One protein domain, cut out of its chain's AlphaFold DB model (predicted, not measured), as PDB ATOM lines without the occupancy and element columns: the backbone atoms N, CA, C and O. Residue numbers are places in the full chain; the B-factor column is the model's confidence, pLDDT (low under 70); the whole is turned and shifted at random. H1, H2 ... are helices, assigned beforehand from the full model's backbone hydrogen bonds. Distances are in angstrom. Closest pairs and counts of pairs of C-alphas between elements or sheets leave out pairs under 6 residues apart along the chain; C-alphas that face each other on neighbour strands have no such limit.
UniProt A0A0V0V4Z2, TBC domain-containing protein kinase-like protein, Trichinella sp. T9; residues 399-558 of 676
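This is residues 399 to 558 of the 676 residues of the protein "TBC domain-containing protein kinase-like protein" of Trichinella sp. T9 (UniProt A0A0V0V4Z2). H4 lies at the middle of a cluster of crossed helices: H7 packs across it on one side, and residues 410 to 414 of H1 pack on it from another. H2 folds back from H1 as a hairpin, H3 packs on residues 496 to 500 of H7, the small helices H5 and H6 lie farther out at one end, and the long unnamed stretch of residues 510 to 558 reaches the opposite end around Asn 526. The printed part has 160 residues with seven named helices, H1 to H7 in order along the chain, and no named strand; the class is all helix, though under half of the residues, 76, are in named elements. The whole is compact, with a radius of gyration of the C-alphas of 15.7 A and spans of 46 by 39 by 28 A.

H1, residues 400 to 417, begins at C-alpha 400 at (-4.615, -47.777, 9.061) and is 25.5 A long. H2 is residues 419 to 426, and H3 is residues 443 to 453, 14.5 A long. H4, residues 460 to 471, begins at C-alpha 460 at (15.614, -51.846, 4.676) and is 16.4 A long. H5 is residues 473 to 476 and H6 is residues 481 to 489. H7, residues 496 to 509, is 19.8 A long and ends at C-alpha 509 at (23.917, -43.778, 9.200).

H1 touches H2 with residues 411 to 415 alone, the closest C-alphas being those of Ala 415 and Tyr 422 at 5.2 A; the two form a helical hairpin, running opposite ways at a tilt of 35.4 degrees, only just steep. H1 touches H4 with residues 410 to 414 alone, closest at the C-alphas of Phe 410 and Leu 462, 6.1 A, at a steep tilt of 52 degrees, the same way. H4 touches H7 with 20 pairs of C-alphas within 8 A, closest at Ile 464 and Ala 503, 4.9 A, at a steep tilt of 66 degrees, opposite ways. H7 touches H3 with residues 496 to 500 alone, closest at the C-alphas of Val 449 and Val 496, 6.8 A, at a shallow tilt of 22 degrees, the same way. The helix packing is mostly crossed, with one of these four pairs at a shallow tilt. H5 is close to but not clearly touching H2, with the C-alphas of Leu 421 and Glu 473 closest at 6.6 A, and likewise H6, with those of Leu 476 and Cys 484 closest at 6.5 A. H6 and H4 are apart. Every O i to N i+4 pair is within hydrogen-bond range in H1, H2, H4, H6 and H7; in H3 it is 5 of 7, and H5 is too short for such a pair.

The two C-alphas farthest apart are those of Glu 480 and Asn 526, 47.6 A. The printed part has no cut. The link from H2 to H3, 16 residues, is long. The mean pLDDT of the printed part is 72.8, and 61 residues are under 70: residues 428 to 441, 488 to 493, 516 to 531 and 534 to 558.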
ATOM      1  N   ASN A 399      -5.826 -51.642   8.008       84.38
ATOM      2  CA  ASN A 399      -4.377 -51.515   8.102       84.38
ATOM      3  C   ASN A 399      -3.946 -50.074   8.420       84.38
ATOM      4  O   ASN A 399      -2.768 -49.755   8.276       84.38
ATOM      5  N   SER A 400      -4.871 -49.208   8.854       83.12
ATOM      6  CA  SER A 400      -4.615 -47.777   9.061       83.12
ATOM      7  C   SER A 400      -3.475 -47.538  10.050       83.12
ATOM      8  O   SER A 400      -2.541 -46.807   9.729       83.12
ATOM      9  N   GLU A 401      -3.490 -48.230  11.195       80.62
ATOM     10  CA  GLU A 401      -2.397 -48.168  12.173       80.62
ATOM     11  C   GLU A 401      -1.064 -48.605  11.554       80.62
ATOM     12  O   GLU A 401      -0.056 -47.929  11.710       80.62
ATOM     13  N   VAL A 402      -1.051 -49.715  10.808       80.25
ATOM     14  CA  VAL A 402       0.168 -50.253  10.182       80.25
ATOM     15  C   VAL A 402       0.735 -49.256   9.171       80.25
ATOM     16  O   VAL A 402       1.931 -48.977   9.166       80.25
ATOM     17  N   MET A 403      -0.119 -48.663   8.341       79.44
ATOM     18  CA  MET A 403       0.289 -47.652   7.367       79.44
ATOM     19  C   MET A 403       0.825 -46.388   8.040       79.44
ATOM     20  O   MET A 403       1.855 -45.860   7.617       79.44
ATOM     21  N   GLN A 404       0.159 -45.911   9.094       77.44
ATOM     22  CA  GLN A 404       0.607 -44.758   9.877       77.44
ATOM     23  C   GLN A 404       1.967 -45.015  10.528       77.44
ATOM     24  O   GLN A 404       2.831 -44.140  10.506       77.44
ATOM     25  N   GLU A 405       2.184 -46.222  11.047       76.81
ATOM     26  CA  GLU A 405       3.462 -46.650  11.607       76.81
ATOM     27  C   GLU A 405       4.592 -46.602  10.569       76.81
ATOM     28  O   GLU A 405       5.589 -45.904  10.772       76.81
ATOM     29  N   TYR A 406       4.415 -47.281   9.427       79.44
ATOM     30  CA  TYR A 406       5.409 -47.307   8.347       79.44
ATOM     31  C   TYR A 406       5.709 -45.898   7.838       79.44
ATOM     32  O   TYR A 406       6.873 -45.534   7.652       79.44
ATOM     33  N   LEU A 407       4.669 -45.082   7.650       79.38
ATOM     34  CA  LEU A 407       4.815 -43.707   7.200       79.38
ATOM     35  C   LEU A 407       5.502 -42.825   8.251       79.38
ATOM     36  O   LEU A 407       6.285 -41.949   7.888       79.38
ATOM     37  N   GLY A 408       5.238 -43.046   9.540       79.31
ATOM     38  CA  GLY A 408       5.888 -42.346  10.647       79.31
ATOM     39  C   GLY A 408       7.395 -42.594  10.666       79.31
ATOM     40  O   GLY A 408       8.174 -41.638  10.615       79.31
ATOM     41  N   VAL A 409       7.809 -43.865  10.623       81.00
ATOM     42  CA  VAL A 409       9.230 -44.247  10.536       81.00
ATOM     43  C   VAL A 409       9.864 -43.686   9.264       81.00
ATOM     44  O   VAL A 409      10.961 -43.131   9.310       81.00
ATOM     45  N   PHE A 410       9.164 -43.761   8.131       84.88
ATOM     46  CA  PHE A 410       9.644 -43.221   6.862       84.88
ATOM     47  C   PHE A 410       9.865 -41.700   6.916       84.88
ATOM     48  O   PHE A 410      10.926 -41.214   6.522       84.88
ATOM     49  N   LYS A 411       8.909 -40.941   7.471       83.00
ATOM     50  CA  LYS A 411       9.027 -39.491   7.699       83.00
ATOM     51  C   LYS A 411      10.232 -39.166   8.586       83.00
ATOM     52  O   LYS A 411      11.016 -38.288   8.233       83.00
ATOM     53  N   MET A 412      10.407 -39.882   9.701       85.44
ATOM     54  CA  MET A 412      11.555 -39.703  10.602       85.44
ATOM     55  C   MET A 412      12.883 -40.015   9.911       85.44
ATOM     56  O   MET A 412      13.852 -39.285  10.106       85.44
ATOM     57  N   LEU A 413      12.929 -41.064   9.086       87.81
ATOM     58  CA  LEU A 413      14.127 -41.463   8.351       87.81
ATOM     59  C   LEU A 413      14.562 -40.380   7.358       87.81
ATOM     60  O   LEU A 413      15.743 -40.037   7.310       87.81
ATOM     61  N   ILE A 414      13.619 -39.802   6.606       88.69
ATOM     62  CA  ILE A 414      13.915 -38.698   5.679       88.69
ATOM     63  C   ILE A 414      14.296 -37.441   6.461       88.69
ATOM     64  O   ILE A 414      15.285 -36.808   6.111       88.69
ATOM     65  N   ALA A 415      13.574 -37.092   7.532       88.81
ATOM     66  CA  ALA A 415      13.907 -35.939   8.372       88.81
ATOM     67  C   ALA A 415      15.323 -36.045   8.957       88.81
ATOM     68  O   ALA A 415      16.063 -35.063   8.981       88.81
ATOM     69  N   PHE A 416      15.722 -37.248   9.377       90.88
ATOM     70  CA  PHE A 416      17.068 -37.526   9.859       90.88
ATOM     71  C   PHE A 416      18.109 -37.442   8.737       90.88
ATOM     72  O   PHE A 416      19.130 -36.778   8.897       90.88
ATOM     73  N   TYR A 417      17.891 -38.114   7.607       91.69
ATOM     74  CA  TYR A 417      18.912 -38.229   6.565       91.69
ATOM     75  C   TYR A 417      19.039 -36.965   5.701       91.69
ATOM     76  O   TYR A 417      20.150 -36.547   5.377       91.69
ATOM     77  N   ASN A 418      17.907 -36.357   5.340       91.44
ATOM     78  CA  ASN A 418      17.805 -35.190   4.470       91.44
ATOM     79  C   ASN A 418      16.663 -34.262   4.922       91.44
ATOM     80  O   ASN A 418      15.563 -34.239   4.356       91.44
ATOM     81  N   ALA A 419      16.949 -33.458   5.947       90.75
ATOM     82  CA  ALA A 419      15.998 -32.523   6.541       90.75
ATOM     83  C   ALA A 419      15.467 -31.489   5.530       90.75
ATOM     84  O   ALA A 419      14.300 -31.108   5.591       90.75
ATOM     85  N   LYS A 420      16.294 -31.069   4.563       91.44
ATOM     86  CA  LYS A 420      15.898 -30.127   3.506       91.44
ATOM     87  C   LYS A 420      14.774 -30.693   2.643       91.44
ATOM     88  O   LYS A 420      13.748 -30.038   2.456       91.44
ATOM     89  N   LEU A 421      14.961 -31.913   2.142       90.06
ATOM     90  CA  LEU A 421      13.951 -32.601   1.347       90.06
ATOM     91  C   LEU A 421      12.695 -32.880   2.180       90.06
ATOM     92  O   LEU A 421      11.587 -32.623   1.715       90.06
ATOM     93  N   TYR A 422      12.861 -33.327   3.428       88.19
ATOM     94  CA  TYR A 422      11.745 -33.532   4.352       88.19
ATOM     95  C   TYR A 422      10.901 -32.260   4.536       88.19
ATOM     96  O   TYR A 422       9.686 -32.305   4.359       88.19
ATOM     97  N   ASN A 423      11.527 -31.122   4.844       87.50
ATOM     98  CA  ASN A 423      10.833 -29.851   5.081       87.50
ATOM     99  C   ASN A 423      10.134 -29.303   3.836       87.50
ATOM    100  O   ASN A 423       9.157 -28.561   3.946       87.50
ATOM    101  N   HIS A 424      10.642 -29.627   2.647       85.62
ATOM    102  CA  HIS A 424       9.954 -29.316   1.400       85.62
ATOM    103  C   HIS A 424       8.712 -30.190   1.236       85.62
ATOM    104  O   HIS A 424       7.613 -29.668   1.075       85.62
ATOM    105  N   LEU A 425       8.864 -31.512   1.361       80.00
ATOM    106  CA  LEU A 425       7.776 -32.475   1.178       80.00
ATOM    107  C   LEU A 425       6.692 -32.379   2.266       80.00
ATOM    108  O   LEU A 425       5.519 -32.632   1.990       80.00
ATOM    109  N   SER A 426       7.042 -31.995   3.495       76.88
ATOM    110  CA  SER A 426       6.095 -31.882   4.612       76.88
ATOM    111  C   SER A 426       5.044 -30.793   4.385       76.88
ATOM    112  O   SER A 426       3.882 -30.994   4.737       76.88
ATOM    113  N   LYS A 427       5.396 -29.705   3.682       72.94
ATOM    114  CA  LYS A 427       4.453 -28.654   3.243       72.94
ATOM    115  C   LYS A 427       3.349 -29.189   2.332       72.94
ATOM    116  O   LYS A 427       2.283 -28.594   2.225       72.94
ATOM    117  N   PHE A 428       3.613 -30.315   1.684       64.25
ATOM    118  CA  PHE A 428       2.774 -30.930   0.670       64.25
ATOM    119  C   PHE A 428       2.017 -32.157   1.201       64.25
ATOM    120  O   PHE A 428       1.441 -32.905   0.419       64.25
ATOM    121  N   THR A 429       1.948 -32.361   2.525       54.41
ATOM    122  CA  THR A 429       1.365 -33.551   3.178       54.41
ATOM    123  C   THR A 429       1.942 -34.864   2.640       54.41
ATOM    124  O   THR A 429       1.337 -35.553   1.821       54.41
ATOM    125  N   ILE A 430       3.080 -35.281   3.206       53.53
ATOM    126  CA  ILE A 430       3.666 -36.629   3.042       53.53
ATOM    127  C   ILE A 430       2.624 -37.747   3.323       53.53
ATOM    128  O   ILE A 430       2.757 -38.851   2.812       53.53
ATOM    129  N   GLY A 431       1.539 -37.449   4.055       46.66
ATOM    130  CA  GLY A 431       0.364 -38.317   4.258       46.66
ATOM    131  C   GLY A 431      -0.356 -38.801   2.992       46.66
ATOM    132  O   GLY A 431      -1.030 -39.825   3.032       46.66
ATOM    133  N   LYS A 432      -0.207 -38.114   1.851       47.66
ATOM    134  CA  LYS A 432      -0.762 -38.568   0.557       47.66
ATOM    135  C   LYS A 432       0.233 -39.376  -0.279       47.66
ATOM    136  O   LYS A 432      -0.142 -39.913  -1.318       47.66
ATOM    137  N   LEU A 433       1.469 -39.518   0.198       47.72
ATOM    138  CA  LEU A 433       2.563 -40.260  -0.429       47.72
ATOM    139  C   LEU A 433       2.498 -41.767  -0.105       47.72
ATOM    140  O   LEU A 433       3.506 -42.460  -0.161       47.72
ATOM    141  N   ASN A 434       1.301 -42.294   0.191       41.12
ATOM    142  CA  ASN A 434       1.023 -43.710   0.499       41.12
ATOM    143  C   ASN A 434       1.323 -44.678  -0.667       41.12
ATOM    144  O   ASN A 434       0.930 -45.838  -0.628       41.12
ATOM    145  N   ARG A 435       1.958 -44.192  -1.737       45.56
ATOM    146  CA  ARG A 435       2.132 -44.868  -3.020       45.56
ATOM    147  C   ARG A 435       3.506 -44.597  -3.630       45.56
ATOM    148  O   ARG A 435       3.610 -44.320  -4.821       45.56
ATOM    149  N   LEU A 436       4.574 -44.700  -2.839       44.81
ATOM    150  CA  LEU A 436       5.884 -45.020  -3.420       44.81
ATOM    151  C   LEU A 436       5.826 -46.473  -3.906       44.81
ATOM    152  O   LEU A 436       6.301 -47.389  -3.243       44.81
ATOM    153  N   HIS A 437       5.149 -46.688  -5.032       46.50
ATOM    154  CA  HIS A 437       5.066 -47.983  -5.684       46.50
ATOM    155  C   HIS A 437       6.450 -48.317  -6.246       46.50
ATOM    156  O   HIS A 437       6.804 -47.918  -7.353       46.50
ATOM    157  N   ILE A 438       7.246 -49.069  -5.486       41.84
ATOM    158  CA  ILE A 438       8.454 -49.721  -6.019       41.84
ATOM    159  C   ILE A 438       8.064 -50.726  -7.127       41.84
ATOM    160  O   ILE A 438       8.868 -51.022  -8.009       41.84
ATOM    161  N   ASP A 439       6.792 -51.134  -7.158       49.94
ATOM    162  CA  ASP A 439       6.144 -51.961  -8.184       49.94
ATOM    163  C   ASP A 439       6.130 -51.323  -9.593       49.94
ATOM    164  O   ASP A 439       5.784 -51.983 -10.569       49.94
ATOM    165  N   VAL A 440       6.529 -50.050  -9.732       58.06
ATOM    166  CA  VAL A 440       6.688 -49.371 -11.038       58.06
ATOM    167  C   VAL A 440       7.962 -49.828 -11.765       58.06
ATOM    168  O   VAL A 440       8.105 -49.623 -12.973       58.06
ATOM    169  N   LEU A 441       8.904 -50.479 -11.070       66.38
ATOM    170  CA  LEU A 441      10.125 -50.971 -11.700       66.38
ATOM    171  C   LEU A 441       9.853 -52.199 -12.590       66.38
ATOM    172  O   LEU A 441       9.192 -53.149 -12.164       66.38
ATOM    173  N   PRO A 442      10.434 -52.251 -13.805       79.00
ATOM    174  CA  PRO A 442      10.443 -53.463 -14.610       79.00
ATOM    175  C   PRO A 442      11.017 -54.662 -13.844       79.00
ATOM    176  O   PRO A 442      11.977 -54.510 -13.085       79.00
ATOM    177  N   LEU A 443      10.500 -55.866 -14.109       84.56
ATOM    178  CA  LEU A 443      10.814 -57.082 -13.347       84.56
ATOM    179  C   LEU A 443      12.327 -57.364 -13.239       84.56
ATOM    180  O   LEU A 443      12.828 -57.705 -12.171       84.56
ATOM    181  N   HIS A 444      13.084 -57.129 -14.314       84.19
ATOM    182  CA  HIS A 444      14.540 -57.301 -14.309       84.19
ATOM    183  C   HIS A 444      15.260 -56.332 -13.353       84.19
ATOM    184  O   HIS A 444      16.213 -56.731 -12.698       84.19
ATOM    185  N   LYS A 445      14.797 -55.080 -13.208       85.44
ATOM    186  CA  LYS A 445      15.339 -54.140 -12.208       85.44
ATOM    187  C   LYS A 445      14.912 -54.554 -10.798       85.44
ATOM    188  O   LYS A 445      15.714 -54.468  -9.870       85.44
ATOM    189  N   LEU A 446      13.682 -55.054 -10.653       88.31
ATOM    190  CA  LEU A 446      13.140 -55.530  -9.382       88.31
ATOM    191  C   LEU A 446      13.955 -56.697  -8.808       88.31
ATOM    192  O   LEU A 446      14.251 -56.689  -7.616       88.31
ATOM    193  N   PHE A 447      14.407 -57.641  -9.643       91.38
ATOM    194  CA  PHE A 447      15.285 -58.731  -9.201       91.38
ATOM    195  C   PHE A 447      16.574 -58.223  -8.549       91.38
ATOM    196  O   PHE A 447      16.942 -58.700  -7.484       91.38
ATOM    197  N   HIS A 448      17.217 -57.202  -9.120       90.06
ATOM    198  CA  HIS A 448      18.458 -56.652  -8.569       90.06
ATOM    199  C   HIS A 448      18.212 -55.920  -7.242       90.06
ATOM    200  O   HIS A 448      19.032 -55.990  -6.328       90.06
ATOM    201  N   VAL A 449      17.071 -55.231  -7.119       89.56
ATOM    202  CA  VAL A 449      16.646 -54.622  -5.852       89.56
ATOM    203  C   VAL A 449      16.412 -55.704  -4.799       89.56
ATOM    204  O   VAL A 449      16.871 -55.566  -3.666       89.56
ATOM    205  N   TRP A 450      15.734 -56.791  -5.166       92.00
ATOM    206  CA  TRP A 450      15.359 -57.856  -4.239       92.00
ATOM    207  C   TRP A 450      16.531 -58.751  -3.831       92.00
ATOM    208  O   TRP A 450      16.592 -59.152  -2.671       92.00
ATOM    209  N   ASP A 451      17.513 -58.963  -4.713       92.50
ATOM    210  CA  ASP A 451      18.776 -59.640  -4.384       92.50
ATOM    211  C   ASP A 451      19.450 -58.994  -3.154       92.50
ATOM    212  O   ASP A 451      19.983 -59.696  -2.293       92.50
ATOM    213  N   VAL A 452      19.361 -57.663  -3.021       90.19
ATOM    214  CA  VAL A 452      19.889 -56.914  -1.867       90.19
ATOM    215  C   VAL A 452      18.856 -56.765  -0.746       90.19
ATOM    216  O   VAL A 452      19.211 -56.896   0.424       90.19
ATOM    217  N   LEU A 453      17.580 -56.528  -1.066       89.69
ATOM    218  CA  LEU A 453      16.511 -56.363  -0.071       89.69
ATOM    219  C   LEU A 453      16.371 -57.592   0.827       89.69
ATOM    220  O   LEU A 453      16.249 -57.428   2.036       89.69
ATOM    221  N   LEU A 454      16.453 -58.802   0.264       89.94
ATOM    222  CA  LEU A 454      16.354 -60.059   1.016       89.94
ATOM    223  C   LEU A 454      17.552 -60.313   1.945       89.94
ATOM    224  O   LEU A 454      17.474 -61.125   2.866       89.94
ATOM    225  N   LEU A 455      18.673 -59.632   1.703       87.94
ATOM    226  CA  LEU A 455      19.813 -59.586   2.619       87.94
ATOM    227  C   LEU A 455      19.674 -58.440   3.630       87.94
ATOM    228  O   LEU A 455      20.300 -58.468   4.690       87.94
ATOM    229  N   GLY A 456      18.869 -57.430   3.310       76.19
ATOM    230  CA  GLY A 456      18.483 -56.356   4.209       76.19
ATOM    231  C   GLY A 456      17.571 -56.843   5.336       76.19
ATOM    232  O   GLY A 456      16.948 -57.898   5.270       76.19
ATOM    233  N   GLY A 457      17.514 -56.070   6.420       75.50
ATOM    234  CA  GLY A 457      16.535 -56.299   7.485       75.50
ATOM    235  C   GLY A 457      15.154 -55.753   7.111       75.50
ATOM    236  O   GLY A 457      15.012 -55.019   6.138       75.50
ATOM    237  N   ASN A 458      14.152 -56.025   7.943       76.38
ATOM    238  CA  ASN A 458      12.746 -55.651   7.725       76.38
ATOM    239  C   ASN A 458      12.523 -54.146   7.449       76.38
ATOM    240  O   ASN A 458      11.616 -53.785   6.712       76.38
ATOM    241  N   ALA A 459      13.371 -53.266   7.996       78.50
ATOM    242  CA  ALA A 459      13.309 -51.816   7.781       78.50
ATOM    243  C   ALA A 459      14.084 -51.323   6.537       78.50
ATOM    244  O   ALA A 459      14.027 -50.146   6.182       78.50
ATOM    245  N   PHE A 460      14.832 -52.199   5.862       85.38
ATOM    246  CA  PHE A 460      15.614 -51.846   4.676       85.38
ATOM    247  C   PHE A 460      14.765 -51.376   3.475       85.38
ATOM    248  O   PHE A 460      15.206 -50.442   2.802       85.38
ATOM    249  N   PRO A 461      13.538 -51.889   3.227       86.75
ATOM    250  CA  PRO A 461      12.640 -51.323   2.216       86.75
ATOM    251  C   PRO A 461      12.377 -49.819   2.399       86.75
ATOM    252  O   PRO A 461      12.345 -49.079   1.417       86.75
ATOM    253  N   LEU A 462      12.286 -49.332   3.644       86.12
ATOM    254  CA  LEU A 462      12.136 -47.898   3.928       86.12
ATOM    255  C   LEU A 462      13.392 -47.107   3.543       86.12
ATOM    256  O   LEU A 462      13.292 -45.987   3.046       86.12
ATOM    257  N   CYS A 463      14.577 -47.699   3.716       88.94
ATOM    258  CA  CYS A 463      15.840 -47.096   3.287       88.94
ATOM    259  C   CYS A 463      15.929 -47.013   1.758       88.94
ATOM    260  O   CYS A 463      16.394 -46.004   1.234       88.94
ATOM    261  N   ILE A 464      15.435 -48.033   1.044       88.62
ATOM    262  CA  ILE A 464      15.313 -48.004  -0.421       88.62
ATOM    263  C   ILE A 464      14.357 -46.885  -0.843       88.62
ATOM    264  O   ILE A 464      14.731 -46.052  -1.663       88.62
ATOM    265  N   GLY A 465      13.168 -46.793  -0.238       86.12
ATOM    266  CA  GLY A 465      12.221 -45.710  -0.524       86.12
ATOM    267  C   GLY A 465      12.814 -44.315  -0.279       86.12
ATOM    268  O   GLY A 465      12.634 -43.409  -1.091       86.12
ATOM    269  N   ALA A 466      13.583 -44.144   0.800       88.19
ATOM    270  CA  ALA A 466      14.242 -42.879   1.114       88.19
ATOM    271  C   ALA A 466      15.372 -42.573   0.119       88.19
ATOM    272  O   ALA A 466      15.535 -41.421  -0.286       88.19
ATOM    273  N   ALA A 467      16.115 -43.593  -0.324       90.56
ATOM    274  CA  ALA A 467      17.143 -43.457  -1.349       90.56
ATOM    275  C   ALA A 467      16.557 -42.978  -2.679       90.56
ATOM    276  O   ALA A 467      17.111 -42.048  -3.261       90.56
ATOM    277  N   VAL A 468      15.421 -43.545  -3.107       85.62
ATOM    278  CA  VAL A 468      14.689 -43.121  -4.313       85.62
ATOM    279  C   VAL A 468      14.312 -41.642  -4.232       85.62
ATOM    280  O   VAL A 468      14.629 -40.873  -5.138       85.62
ATOM    281  N   LEU A 469      13.707 -41.208  -3.121       84.38
ATOM    282  CA  LEU A 469      13.354 -39.797  -2.931       84.38
ATOM    283  C   LEU A 469      14.581 -38.882  -2.954       84.38
ATOM    284  O   LEU A 469      14.549 -37.817  -3.566       84.38
ATOM    285  N   CYS A 470      15.669 -39.298  -2.308       86.75
ATOM    286  CA  CYS A 470      16.894 -38.511  -2.271       86.75
ATOM    287  C   CYS A 470      17.626 -38.490  -3.621       86.75
ATOM    288  O   CYS A 470      18.417 -37.586  -3.853       86.75
ATOM    289  N   ASP A 471      17.472 -39.500  -4.477       85.44
ATOM    290  CA  ASP A 471      18.004 -39.491  -5.851       85.44
ATOM    291  C   ASP A 471      17.248 -38.478  -6.726       85.44
ATOM    292  O   ASP A 471      17.813 -37.839  -7.606       85.44
ATOM    293  N   MET A 472      15.971 -38.259  -6.408       82.44
ATOM    294  CA  MET A 472      15.098 -37.295  -7.076       82.44
ATOM    295  C   MET A 472      15.092 -35.906  -6.415       82.44
ATOM    296  O   MET A 472      14.298 -35.058  -6.826       82.44
ATOM    297  N   GLU A 473      15.955 -35.650  -5.422       87.81
ATOM    298  CA  GLU A 473      15.962 -34.410  -4.626       87.81
ATOM    299  C   GLU A 473      15.989 -33.157  -5.509       87.81
ATOM    300  O   GLU A 473      15.137 -32.282  -5.352       87.81
ATOM    301  N   ASP A 474      16.921 -33.094  -6.465       86.12
ATOM    302  CA  ASP A 474      17.090 -31.930  -7.340       86.12
ATOM    303  C   ASP A 474      15.812 -31.607  -8.117       86.12
ATOM    304  O   ASP A 474      15.512 -30.443  -8.350       86.12
ATOM    305  N   ARG A 475      15.019 -32.614  -8.491       84.44
ATOM    306  CA  ARG A 475      13.741 -32.404  -9.184       84.44
ATOM    307  C   ARG A 475      12.646 -32.016  -8.200       84.44
ATOM    308  O   ARG A 475      11.948 -31.033  -8.420       84.44
ATOM    309  N   LEU A 476      12.532 -32.755  -7.097       84.81
ATOM    310  CA  LEU A 476      11.481 -32.572  -6.098       84.81
ATOM    311  C   LEU A 476      11.519 -31.185  -5.456       84.81
ATOM    312  O   LEU A 476      10.465 -30.589  -5.259       84.81
ATOM    313  N   LEU A 477      12.709 -30.645  -5.180       87.31
ATOM    314  CA  LEU A 477      12.867 -29.317  -4.579       87.31
ATOM    315  C   LEU A 477      12.376 -28.167  -5.471       87.31
ATOM    316  O   LEU A 477      12.081 -27.093  -4.953       87.31
ATOM    317  N   HIS A 478      12.291 -28.382  -6.786       85.88
ATOM    318  CA  HIS A 478      11.804 -27.386  -7.744       85.88
ATOM    319  C   HIS A 478      10.336 -27.599  -8.131       85.88
ATOM    320  O   HIS A 478       9.764 -26.731  -8.783       85.88
ATOM    321  N   CYS A 479       9.733 -28.723  -7.736       81.50
ATOM    322  CA  CYS A 479       8.352 -29.049  -8.062       81.50
ATOM    323  C   CYS A 479       7.354 -28.440  -7.070       81.50
ATOM    324  O   CYS A 479       7.571 -28.442  -5.853       81.50
ATOM    325  N   GLU A 480       6.207 -28.009  -7.592       77.69
ATOM    326  CA  GLU A 480       5.018 -27.703  -6.790       77.69
ATOM    327  C   GLU A 480       4.218 -28.981  -6.445       77.69
ATOM    328  O   GLU A 480       4.513 -30.078  -6.926       77.69
ATOM    329  N   PHE A 481       3.167 -28.859  -5.619       70.81
ATOM    330  CA  PHE A 481       2.363 -29.997  -5.136       70.81
ATOM    331  C   PHE A 481       1.869 -30.927  -6.257       70.81
ATOM    332  O   PHE A 481       2.027 -32.145  -6.184       70.81
ATOM    333  N   ASN A 482       1.271 -30.350  -7.303       75.69
ATOM    334  CA  ASN A 482       0.678 -31.121  -8.396       75.69
ATOM    335  C   ASN A 482       1.748 -31.817  -9.248       75.69
ATOM    336  O   ASN A 482       1.547 -32.947  -9.689       75.69
ATOM    337  N   GLU A 483       2.898 -31.172  -9.439       77.50
ATOM    338  CA  GLU A 483       4.029 -31.734 -10.181       77.50
ATOM    339  C   GLU A 483       4.673 -32.893  -9.417       77.50
ATOM    340  O   GLU A 483       5.004 -33.912 -10.020       77.50
ATOM    341  N   CYS A 484       4.761 -32.789  -8.086       71.94
ATOM    342  CA  CYS A 484       5.205 -33.889  -7.231       71.94
ATOM    343  C   CYS A 484       4.312 -35.129  -7.394       71.94
ATOM    344  O   CYS A 484       4.826 -36.236  -7.517       71.94
ATOM    345  N   ILE A 485       2.981 -34.968  -7.441       70.12
ATOM    346  CA  ILE A 485       2.050 -36.100  -7.616       70.12
ATOM    347  C   ILE A 485       2.274 -36.802  -8.958       70.12
ATOM    348  O   ILE A 485       2.305 -38.033  -9.008       70.12
ATOM    349  N   ILE A 486       2.438 -36.032 -10.036       72.06
ATOM    350  CA  ILE A 486       2.715 -36.581 -11.368       72.06
ATOM    351  C   ILE A 486       4.047 -37.333 -11.344       72.06
ATOM    352  O   ILE A 486       4.119 -38.470 -11.797       72.06
ATOM    353  N   LEU A 487       5.073 -36.738 -10.736       72.75
ATOM    354  CA  LEU A 487       6.404 -37.327 -10.645       72.75
ATOM    355  C   LEU A 487       6.438 -38.625  -9.819       72.75
ATOM    356  O   LEU A 487       7.194 -39.533 -10.144       72.75
ATOM    357  N   PHE A 488       5.620 -38.740  -8.770       68.31
ATOM    358  CA  PHE A 488       5.471 -39.992  -8.016       68.31
ATOM    359  C   PHE A 488       4.616 -41.035  -8.737       68.31
ATOM    360  O   PHE A 488       4.734 -42.222  -8.445       68.31
ATOM    361  N   SER A 489       3.759 -40.605  -9.664       65.62
ATOM    362  CA  SER A 489       2.951 -41.508 -10.489       65.62
ATOM    363  C   SER A 489       3.754 -42.090 -11.655       65.62
ATOM    364  O   SER A 489       3.462 -43.202 -12.087       65.62
ATOM    365  N   ASP A 490       4.759 -41.356 -12.138       65.25
ATOM    366  CA  ASP A 490       5.643 -41.739 -13.240       65.25
ATOM    367  C   ASP A 490       7.108 -41.496 -12.846       65.25
ATOM    368  O   ASP A 490       7.727 -40.471 -13.160       65.25
ATOM    369  N   VAL A 491       7.637 -42.429 -12.049       64.25
ATOM    370  CA  VAL A 491       8.988 -42.339 -11.494       64.25
ATOM    371  C   VAL A 491      10.008 -42.502 -12.633       64.25
ATOM    372  O   VAL A 491       9.958 -43.498 -13.357       64.25
ATOM    373  N   PRO A 492      10.954 -41.560 -12.807       67.06
ATOM    374  CA  PRO A 492      11.962 -41.629 -13.864       67.06
ATOM    375  C   PRO A 492      12.863 -42.859 -13.723       67.06
ATOM    376  O   PRO A 492      12.939 -43.469 -12.660       67.06
ATOM    377  N   GLU A 493      13.610 -43.199 -14.778       69.56
ATOM    378  CA  GLU A 493      14.549 -44.321 -14.721       69.56
ATOM    379  C   GLU A 493      15.591 -44.150 -13.602       69.56
ATOM    380  O   GLU A 493      16.520 -43.351 -13.707       69.56
ATOM    381  N   ILE A 494      15.450 -44.952 -12.546       74.00
ATOM    382  CA  ILE A 494      16.378 -44.990 -11.413       74.00
ATOM    383  C   ILE A 494      17.560 -45.898 -11.751       74.00
ATOM    384  O   ILE A 494      17.385 -47.036 -12.211       74.00
ATOM    385  N   ASN A 495      18.776 -45.434 -11.457       82.50
ATOM    386  CA  ASN A 495      19.945 -46.304 -11.433       82.50
ATOM    387  C   ASN A 495      19.916 -47.163 -10.157       82.50
ATOM    388  O   ASN A 495      20.256 -46.697  -9.069       82.50
ATOM    389  N   VAL A 496      19.519 -48.428 -10.307       84.12
ATOM    390  CA  VAL A 496      19.356 -49.385  -9.200       84.12
ATOM    391  C   VAL A 496      20.624 -49.519  -8.353       84.12
ATOM    392  O   VAL A 496      20.536 -49.551  -7.130       84.12
ATOM    393  N   GLU A 497      21.810 -49.545  -8.963       84.81
ATOM    394  CA  GLU A 497      23.064 -49.737  -8.228       84.81
ATOM    395  C   GLU A 497      23.382 -48.539  -7.322       84.81
ATOM    396  O   GLU A 497      23.717 -48.712  -6.149       84.81
ATOM    397  N   ASN A 498      23.223 -47.318  -7.840       87.00
ATOM    398  CA  ASN A 498      23.410 -46.101  -7.048       87.00
ATOM    399  C   ASN A 498      22.342 -45.975  -5.956       87.00
ATOM    400  O   ASN A 498      22.668 -45.642  -4.816       87.00
ATOM    401  N   CYS A 499      21.091 -46.307  -6.282       88.94
ATOM    402  CA  CYS A 499      19.990 -46.322  -5.325       88.94
ATOM    403  C   CYS A 499      20.271 -47.283  -4.162       88.94
ATOM    404  O   CYS A 499      20.109 -46.909  -3.005       88.94
ATOM    405  N   LEU A 500      20.742 -48.502  -4.443       88.81
ATOM    406  CA  LEU A 500      21.056 -49.493  -3.410       88.81
ATOM    407  C   LEU A 500      22.280 -49.099  -2.572       88.81
ATOM    408  O   LEU A 500      22.257 -49.283  -1.356       88.81
ATOM    409  N   LYS A 501      23.318 -48.499  -3.177       89.38
ATOM    410  CA  LYS A 501      24.460 -47.929  -2.434       89.38
ATOM    411  C   LYS A 501      23.999 -46.845  -1.457       89.38
ATOM    412  O   LYS A 501      24.369 -46.883  -0.286       89.38
ATOM    413  N   LYS A 502      23.138 -45.932  -1.914       91.06
ATOM    414  CA  LYS A 502      22.562 -44.865  -1.085       91.06
ATOM    415  C   LYS A 502      21.621 -45.415  -0.009       91.06
ATOM    416  O   LYS A 502      21.655 -44.950   1.121       91.06
ATOM    417  N   ALA A 503      20.830 -46.446  -0.311       91.06
ATOM    418  CA  ALA A 503      19.987 -47.125   0.675       91.06
ATOM    419  C   ALA A 503      20.818 -47.791   1.783       91.06
ATOM    420  O   ALA A 503      20.451 -47.721   2.956       91.06
ATOM    421  N   LEU A 504      21.956 -48.401   1.430       88.81
ATOM    422  CA  LEU A 504      22.895 -48.960   2.400       88.81
ATOM    423  C   LEU A 504      23.542 -47.867   3.259       88.81
ATOM    424  O   LEU A 504      23.631 -48.040   4.471       88.81
ATOM    425  N   GLU A 505      23.931 -46.740   2.660       89.25
ATOM    426  CA  GLU A 505      24.433 -45.570   3.390       89.25
ATOM    427  C   GLU A 505      23.386 -45.036   4.382       89.25
ATOM    428  O   GLU A 505      23.686 -44.882   5.565       89.25
ATOM    429  N   ILE A 506      22.139 -44.833   3.936       89.75
ATOM    430  CA  ILE A 506      21.012 -44.429   4.793       89.75
ATOM    431  C   ILE A 506      20.855 -45.410   5.953       89.75
ATOM    432  O   ILE A 506      20.784 -44.990   7.108       89.75
ATOM    433  N   TYR A 507      20.841 -46.713   5.662       86.94
ATOM    434  CA  TYR A 507      20.713 -47.742   6.686       86.94
ATOM    435  C   TYR A 507      21.867 -47.682   7.692       86.94
ATOM    436  O   TYR A 507      21.625 -47.799   8.890       86.94
ATOM    437  N   GLN A 508      23.112 -47.515   7.237       83.50
ATOM    438  CA  GLN A 508      24.300 -47.454   8.090       83.50
ATOM    439  C   GLN A 508      24.318 -46.213   8.986       83.50
ATOM    440  O   GLN A 508      24.667 -46.345  10.154       83.50
ATOM    441  N   LEU A 509      23.919 -45.048   8.466       85.75
ATOM    442  CA  LEU A 509      23.917 -43.778   9.200       85.75
ATOM    443  C   LEU A 509      22.729 -43.628  10.162       85.75
ATOM    444  O   LEU A 509      22.860 -42.979  11.201       85.75
ATOM    445  N   ALA A 510      21.563 -44.180   9.816       86.00
ATOM    446  CA  ALA A 510      20.363 -44.059  10.634       86.00
ATOM    447  C   ALA A 510      20.519 -44.792  11.981       86.00
ATOM    448  O   ALA A 510      20.986 -45.940  11.996       86.00
ATOM    449  N   PRO A 511      20.076 -44.187  13.106       83.69
ATOM    450  CA  PRO A 511      19.959 -44.912  14.364       83.69
ATOM    451  C   PRO A 511      19.077 -46.144  14.160       83.69
ATOM    452  O   PRO A 511      17.971 -46.057  13.626       83.69
ATOM    453  N   LYS A 512      19.529 -47.310  14.610       81.19
ATOM    454  CA  LYS A 512      18.742 -48.546  14.578       81.19
ATOM    455  C   LYS A 512      17.504 -48.429  15.453       81.19
ATOM    456  O   LYS A 512      16.498 -49.050  15.133       81.19
ATOM    457  N   THR A 513      17.555 -47.591  16.489       79.31
ATOM    458  CA  THR A 513      16.392 -47.196  17.291       79.31
ATOM    459  C   THR A 513      15.301 -46.543  16.441       79.31
ATOM    460  O   THR A 513      14.131 -46.864  16.614       79.31
ATOM    461  N   LEU A 514      15.662 -45.691  15.476       78.75
ATOM    462  CA  LEU A 514      14.703 -45.054  14.565       78.75
ATOM    463  C   LEU A 514      14.034 -46.078  13.643       78.75
ATOM    464  O   LEU A 514      12.872 -45.926  13.283       78.75
ATOM    465  N   LEU A 515      14.766 -47.131  13.283       77.00
ATOM    466  CA  LEU A 515      14.267 -48.250  12.484       77.00
ATOM    467  C   LEU A 515      13.537 -49.311  13.330       77.00
ATOM    468  O   LEU A 515      13.051 -50.300  12.778       77.00
ATOM    469  N   TYR A 516      13.484 -49.148  14.657       69.50
ATOM    470  CA  TYR A 516      12.865 -50.102  15.568       69.50
ATOM    471  C   TYR A 516      11.416 -49.722  15.874       69.50
ATOM    472  O   TYR A 516      11.121 -48.672  16.437       69.50
ATOM    473  N   GLN A 517      10.505 -50.640  15.565       64.38
ATOM    474  CA  GLN A 517       9.095 -50.566  15.933       64.38
ATOM    475  C   GLN A 517       8.521 -51.974  16.026       64.38
ATOM    476  O   GLN A 517       8.983 -52.839  15.306       64.38
ATOM    477  N   ARG A 518       7.480 -52.227  16.831       60.50
ATOM    478  CA  ARG A 518       6.921 -53.582  17.047       60.50
ATOM    479  C   ARG A 518       6.671 -54.410  15.770       60.50
ATOM    480  O   ARG A 518       6.821 -55.628  15.822       60.50
ATOM    481  N   ARG A 519       6.271 -53.778  14.655       64.06
ATOM    482  CA  ARG A 519       5.963 -54.451  13.373       64.06
ATOM    483  C   ARG A 519       7.148 -54.484  12.390       64.06
ATOM    484  O   ARG A 519       7.317 -55.476  11.689       64.06
ATOM    485  N   LEU A 520       7.986 -53.443  12.382       60.25
ATOM    486  CA  LEU A 520       9.175 -53.289  11.517       60.25
ATOM    487  C   LEU A 520      10.481 -53.765  12.158       60.25
ATOM    488  O   LEU A 520      11.515 -53.850  11.492       60.25
ATOM    489  N   SER A 521      10.457 -54.043  13.459       56.81
ATOM    490  CA  SER A 521      11.606 -54.497  14.221       56.81
ATOM    491  C   SER A 521      12.148 -55.725  13.524       56.81
ATOM    492  O   SER A 521      11.395 -56.663  13.259       56.81
ATOM    493  N   ALA A 522      13.449 -55.698  13.231       50.66
ATOM    494  CA  ALA A 522      14.197 -56.896  12.905       50.66
ATOM    495  C   ALA A 522      13.751 -57.966  13.904       50.66
ATOM    496  O   ALA A 522      13.970 -57.804  15.102       50.66
ATOM    497  N   VAL A 523      13.020 -58.982  13.448       44.47
ATOM    498  CA  VAL A 523      12.648 -60.132  14.271       44.47
ATOM    499  C   VAL A 523      13.957 -60.767  14.713       44.47
ATOM    500  O   VAL A 523      14.489 -61.598  13.997       44.47
ATOM    501  N   PHE A 524      14.525 -60.325  15.835       49.28
ATOM    502  CA  PHE A 524      15.800 -60.813  16.334       49.28
ATOM    503  C   PHE A 524      15.639 -62.300  16.639       49.28
ATOM    504  O   PHE A 524      15.187 -62.682  17.718       49.28
ATOM    505  N   VAL A 525      15.993 -63.162  15.688       42.12
ATOM    506  CA  VAL A 525      16.042 -64.597  15.936       42.12
ATOM    507  C   VAL A 525      17.302 -64.833  16.759       42.12
ATOM    508  O   VAL A 525      18.420 -64.714  16.259       42.12
ATOM    509  N   ASN A 526      17.127 -65.138  18.044       43.06
ATOM    510  CA  ASN A 526      18.214 -65.494  18.961       43.06
ATOM    511  C   ASN A 526      19.289 -64.397  19.144       43.06
ATOM    512  O   ASN A 526      20.476 -64.704  19.239       43.06
ATOM    513  N   GLY A 527      18.893 -63.118  19.188       45.28
ATOM    514  CA  GLY A 527      19.796 -62.016  19.556       45.28
ATOM    515  C   GLY A 527      20.767 -61.540  18.465       45.28
ATOM    516  O   GLY A 527      21.742 -60.863  18.785       45.28
ATOM    517  N   LYS A 528      20.522 -61.864  17.187       48.53
ATOM    518  CA  LYS A 528      21.283 -61.342  16.034       48.53
ATOM    519  C   LYS A 528      20.407 -60.444  15.156       48.53
ATOM    520  O   LYS A 528      19.226 -60.731  14.978       48.53
ATOM    521  N   SER A 529      20.985 -59.366  14.614       53.75
ATOM    522  CA  SER A 529      20.320 -58.487  13.638       53.75
ATOM    523  C   SER A 529      19.852 -59.280  12.412       53.75
ATOM    524  O   SER A 529      20.613 -60.079  11.865       53.75
ATOM    525  N   ASN A 530      18.626 -59.021  11.946       60.00
ATOM    526  CA  ASN A 530      18.131 -59.580  10.683       60.00
ATOM    527  C   ASN A 530      18.747 -58.916   9.455       60.00
ATOM    528  O   ASN A 530      18.662 -59.477   8.366       60.00
ATOM    529  N   CYS A 531      19.360 -57.737   9.604       68.31
ATOM    530  CA  CYS A 531      20.062 -57.124   8.491       68.31
ATOM    531  C   CYS A 531      21.407 -57.809   8.300       68.31
ATOM    532  O   CYS A 531      22.348 -57.634   9.073       68.31
ATOM    533  N   ARG A 532      21.494 -58.576   7.219       73.06
ATOM    534  CA  ARG A 532      22.691 -59.302   6.826       73.06
ATOM    535  C   ARG A 532      23.616 -58.432   5.979       73.06
ATOM    536  O   ARG A 532      24.598 -58.974   5.503       73.06
ATOM    537  N   LEU A 533      23.360 -57.138   5.783       71.56
ATOM    538  CA  LEU A 533      24.234 -56.237   5.015       71.56
ATOM    539  C   LEU A 533      25.301 -55.539   5.875       71.56
ATOM    540  O   LEU A 533      26.374 -55.230   5.365       71.56
ATOM    541  N   ASP A 534      25.049 -55.338   7.173       69.81
ATOM    542  CA  ASP A 534      25.987 -54.692   8.103       69.81
ATOM    543  C   ASP A 534      26.158 -55.524   9.389       69.81
ATOM    544  O   ASP A 534      25.418 -55.343  10.357       69.81
ATOM    545  N   PRO A 535      27.127 -56.457   9.427       60.44
ATOM    546  CA  PRO A 535      27.346 -57.323  10.585       60.44
ATOM    547  C   PRO A 535      27.933 -56.590  11.802       60.44
ATOM    548  O   PRO A 535      27.966 -57.165  12.888       60.44
ATOM    549  N   PHE A 536      28.405 -55.347  11.641       66.69
ATOM    550  CA  PHE A 536      28.975 -54.532  12.720       66.69
ATOM    551  C   PHE A 536      27.995 -53.470  13.222       66.69
ATOM    552  O   PHE A 536      28.389 -52.548  13.950       66.69
ATOM    553  N   SER A 537      26.731 -53.544  12.806       66.50
ATOM    554  CA  SER A 537      25.717 -52.607  13.247       66.50
ATOM    555  C   SER A 537      25.374 -52.820  14.719       66.50
ATOM    556  O   SER A 537      25.395 -53.946  15.222       66.50
ATOM    557  N   PHE A 538      24.980 -51.744  15.402       68.75
ATOM    558  CA  PHE A 538      24.365 -51.866  16.719       68.75
ATOM    559  C   PHE A 538      23.171 -52.835  16.657       68.75
ATOM    560  O   PHE A 538      22.405 -52.828  15.692       68.75
ATOM    561  N   THR A 539      23.039 -53.695  17.665       66.75
ATOM    562  CA  THR A 539      21.932 -54.652  17.791       66.75
ATOM    563  C   THR A 539      21.142 -54.277  19.035       66.75
ATOM    564  O   THR A 539      21.645 -54.402  20.151       66.75
ATOM    565  N   LEU A 540      19.912 -53.799  18.841       65.06
ATOM    566  CA  LEU A 540      19.033 -53.434  19.944       65.06
ATOM    567  C   LEU A 540      18.565 -54.697  20.686       65.06
ATOM    568  O   LEU A 540      18.109 -55.652  20.059       65.06
ATOM    569  N   GLN A 541      18.680 -54.719  22.015       58.28
ATOM    570  CA  GLN A 541      18.218 -55.849  22.825       58.28
ATOM    571  C   GLN A 541      16.699 -55.771  23.046       58.28
ATOM    572  O   GLN A 541      16.165 -54.735  23.436       58.28
ATOM    573  N   VAL A 542      15.994 -56.881  22.804       47.16
ATOM    574  CA  VAL A 542      14.539 -56.984  22.993       47.16
ATOM    575  C   VAL A 542      14.209 -56.849  24.484       47.16
ATOM    576  O   VAL A 542      14.619 -57.689  25.281       47.16
ATOM    577  N   GLY A 543      13.468 -55.805  24.863       50.03
ATOM    578  CA  GLY A 543      13.032 -55.569  26.248       50.03
ATOM    579  C   GLY A 543      13.028 -54.099  26.668       50.03
ATOM    580  O   GLY A 543      12.251 -53.712  27.536       50.03
ATOM    581  N   THR A 544      13.822 -53.253  26.009       48.75
ATOM    582  CA  THR A 544      13.687 -51.797  26.131       48.75
ATOM    583  C   THR A 544      12.364 -51.380  25.490       48.75
ATOM    584  O   THR A 544      12.138 -51.678  24.315       48.75
ATOM    585  N   GLN A 545      11.477 -50.724  26.243       49.78
ATOM    586  CA  GLN A 545      10.295 -50.042  25.702       49.78
ATOM    587  C   GLN A 545      10.755 -48.885  24.806       49.78
ATOM    588  O   GLN A 545      10.741 -47.730  25.200       49.78
ATOM    589  N   LEU A 546      11.229 -49.210  23.610       55.06
ATOM    590  CA  LEU A 546      11.456 -48.262  22.537       55.06
ATOM    591  C   LEU A 546      10.292 -48.444  21.586       55.06
ATOM    592  O   LEU A 546      10.104 -49.497  20.979       55.06
ATOM    593  N   GLY A 547       9.442 -47.442  21.542       46.62
ATOM    594  CA  GLY A 547       8.331 -47.393  20.627       46.62
ATOM    595  C   GLY A 547       8.083 -45.942  20.305       46.62
ATOM    596  O   GLY A 547       8.155 -45.088  21.185       46.62
ATOM    597  N   LEU A 548       7.775 -45.678  19.042       49.44
ATOM    598  CA  LEU A 548       7.011 -44.497  18.689       49.44
ATOM    599  C   LEU A 548       5.794 -44.442  19.617       49.44
ATOM    600  O   LEU A 548       4.961 -45.351  19.589       49.44
ATOM    601  N   HIS A 549       5.709 -43.417  20.466       51.62
ATOM    602  CA  HIS A 549       4.464 -43.099  21.152       51.62
ATOM    603  C   HIS A 549       3.483 -42.630  20.075       51.62
ATOM    604  O   HIS A 549       3.447 -41.460  19.703       51.62
ATOM    605  N   LEU A 550       2.742 -43.587  19.511       44.88
ATOM    606  CA  LEU A 550       1.779 -43.369  18.430       44.88
ATOM    607  C   LEU A 550       0.703 -42.345  18.785       44.88
ATOM    608  O   LEU A 550       0.162 -41.711  17.886       44.88
ATOM    609  N   GLU A 551       0.462 -42.127  20.080       43.12
ATOM    610  CA  GLU A 551      -0.441 -41.096  20.598       43.12
ATOM    611  C   GLU A 551      -0.065 -39.672  20.131       43.12
ATOM    612  O   GLU A 551      -0.918 -38.789  20.124       43.12
ATOM    613  N   GLU A 552       1.175 -39.433  19.674       45.31
ATOM    614  CA  GLU A 552       1.603 -38.147  19.096       45.31
ATOM    615  C   GLU A 552       1.548 -38.089  17.555       45.31
ATOM    616  O   GLU A 552       1.672 -37.007  16.981       45.31
ATOM    617  N   VAL A 553       1.363 -39.223  16.866       44.84
ATOM    618  CA  VAL A 553       1.372 -39.320  15.388       44.84
ATOM    619  C   VAL A 553      -0.014 -39.040  14.783       44.84
ATOM    620  O   VAL A 553      -0.114 -38.728  13.597       44.84
ATOM    621  N   ASP A 554      -1.071 -39.076  15.600       40.72
ATOM    622  CA  ASP A 554      -2.468 -38.841  15.194       40.72
ATOM    623  C   ASP A 554      -2.755 -37.405  14.719       40.72
ATOM    624  O   ASP A 554      -3.776 -37.136  14.085       40.72
ATOM    625  N   ASN A 555      -1.847 -36.465  14.981       47.41
ATOM    626  CA  ASN A 555      -1.940 -35.110  14.462       47.41
ATOM    627  C   ASN A 555      -0.932 -34.926  13.326       47.41
ATOM    628  O   ASN A 555       0.264 -34.796  13.576       47.41
ATOM    629  N   ASP A 556      -1.422 -34.750  12.093       48.84
ATOM    630  CA  ASP A 556      -0.643 -34.294  10.919       48.84
ATOM    631  C   ASP A 556       0.169 -32.995  11.172       48.84
ATOM    632  O   ASP A 556       0.995 -32.597  10.350       48.84
ATOM    633  N   ASN A 557      -0.038 -32.347  12.323       48.34
ATOM    634  CA  ASN A 557       0.648 -31.148  12.798       48.34
ATOM    635  C   ASN A 557       1.885 -31.408  13.685       48.34
ATOM    636  O   ASN A 557       2.584 -30.448  14.012       48.34
ATOM    637  N   VAL A 558       2.170 -32.647  14.110       59.94
ATOM    638  CA  VAL A 558       3.343 -32.941  14.955       59.94
ATOM    639  C   VAL A 558       4.530 -33.313  14.070       59.94
ATOM    640  O   VAL A 558       4.529 -34.321  13.365       59.94
TER     641      VAL A 558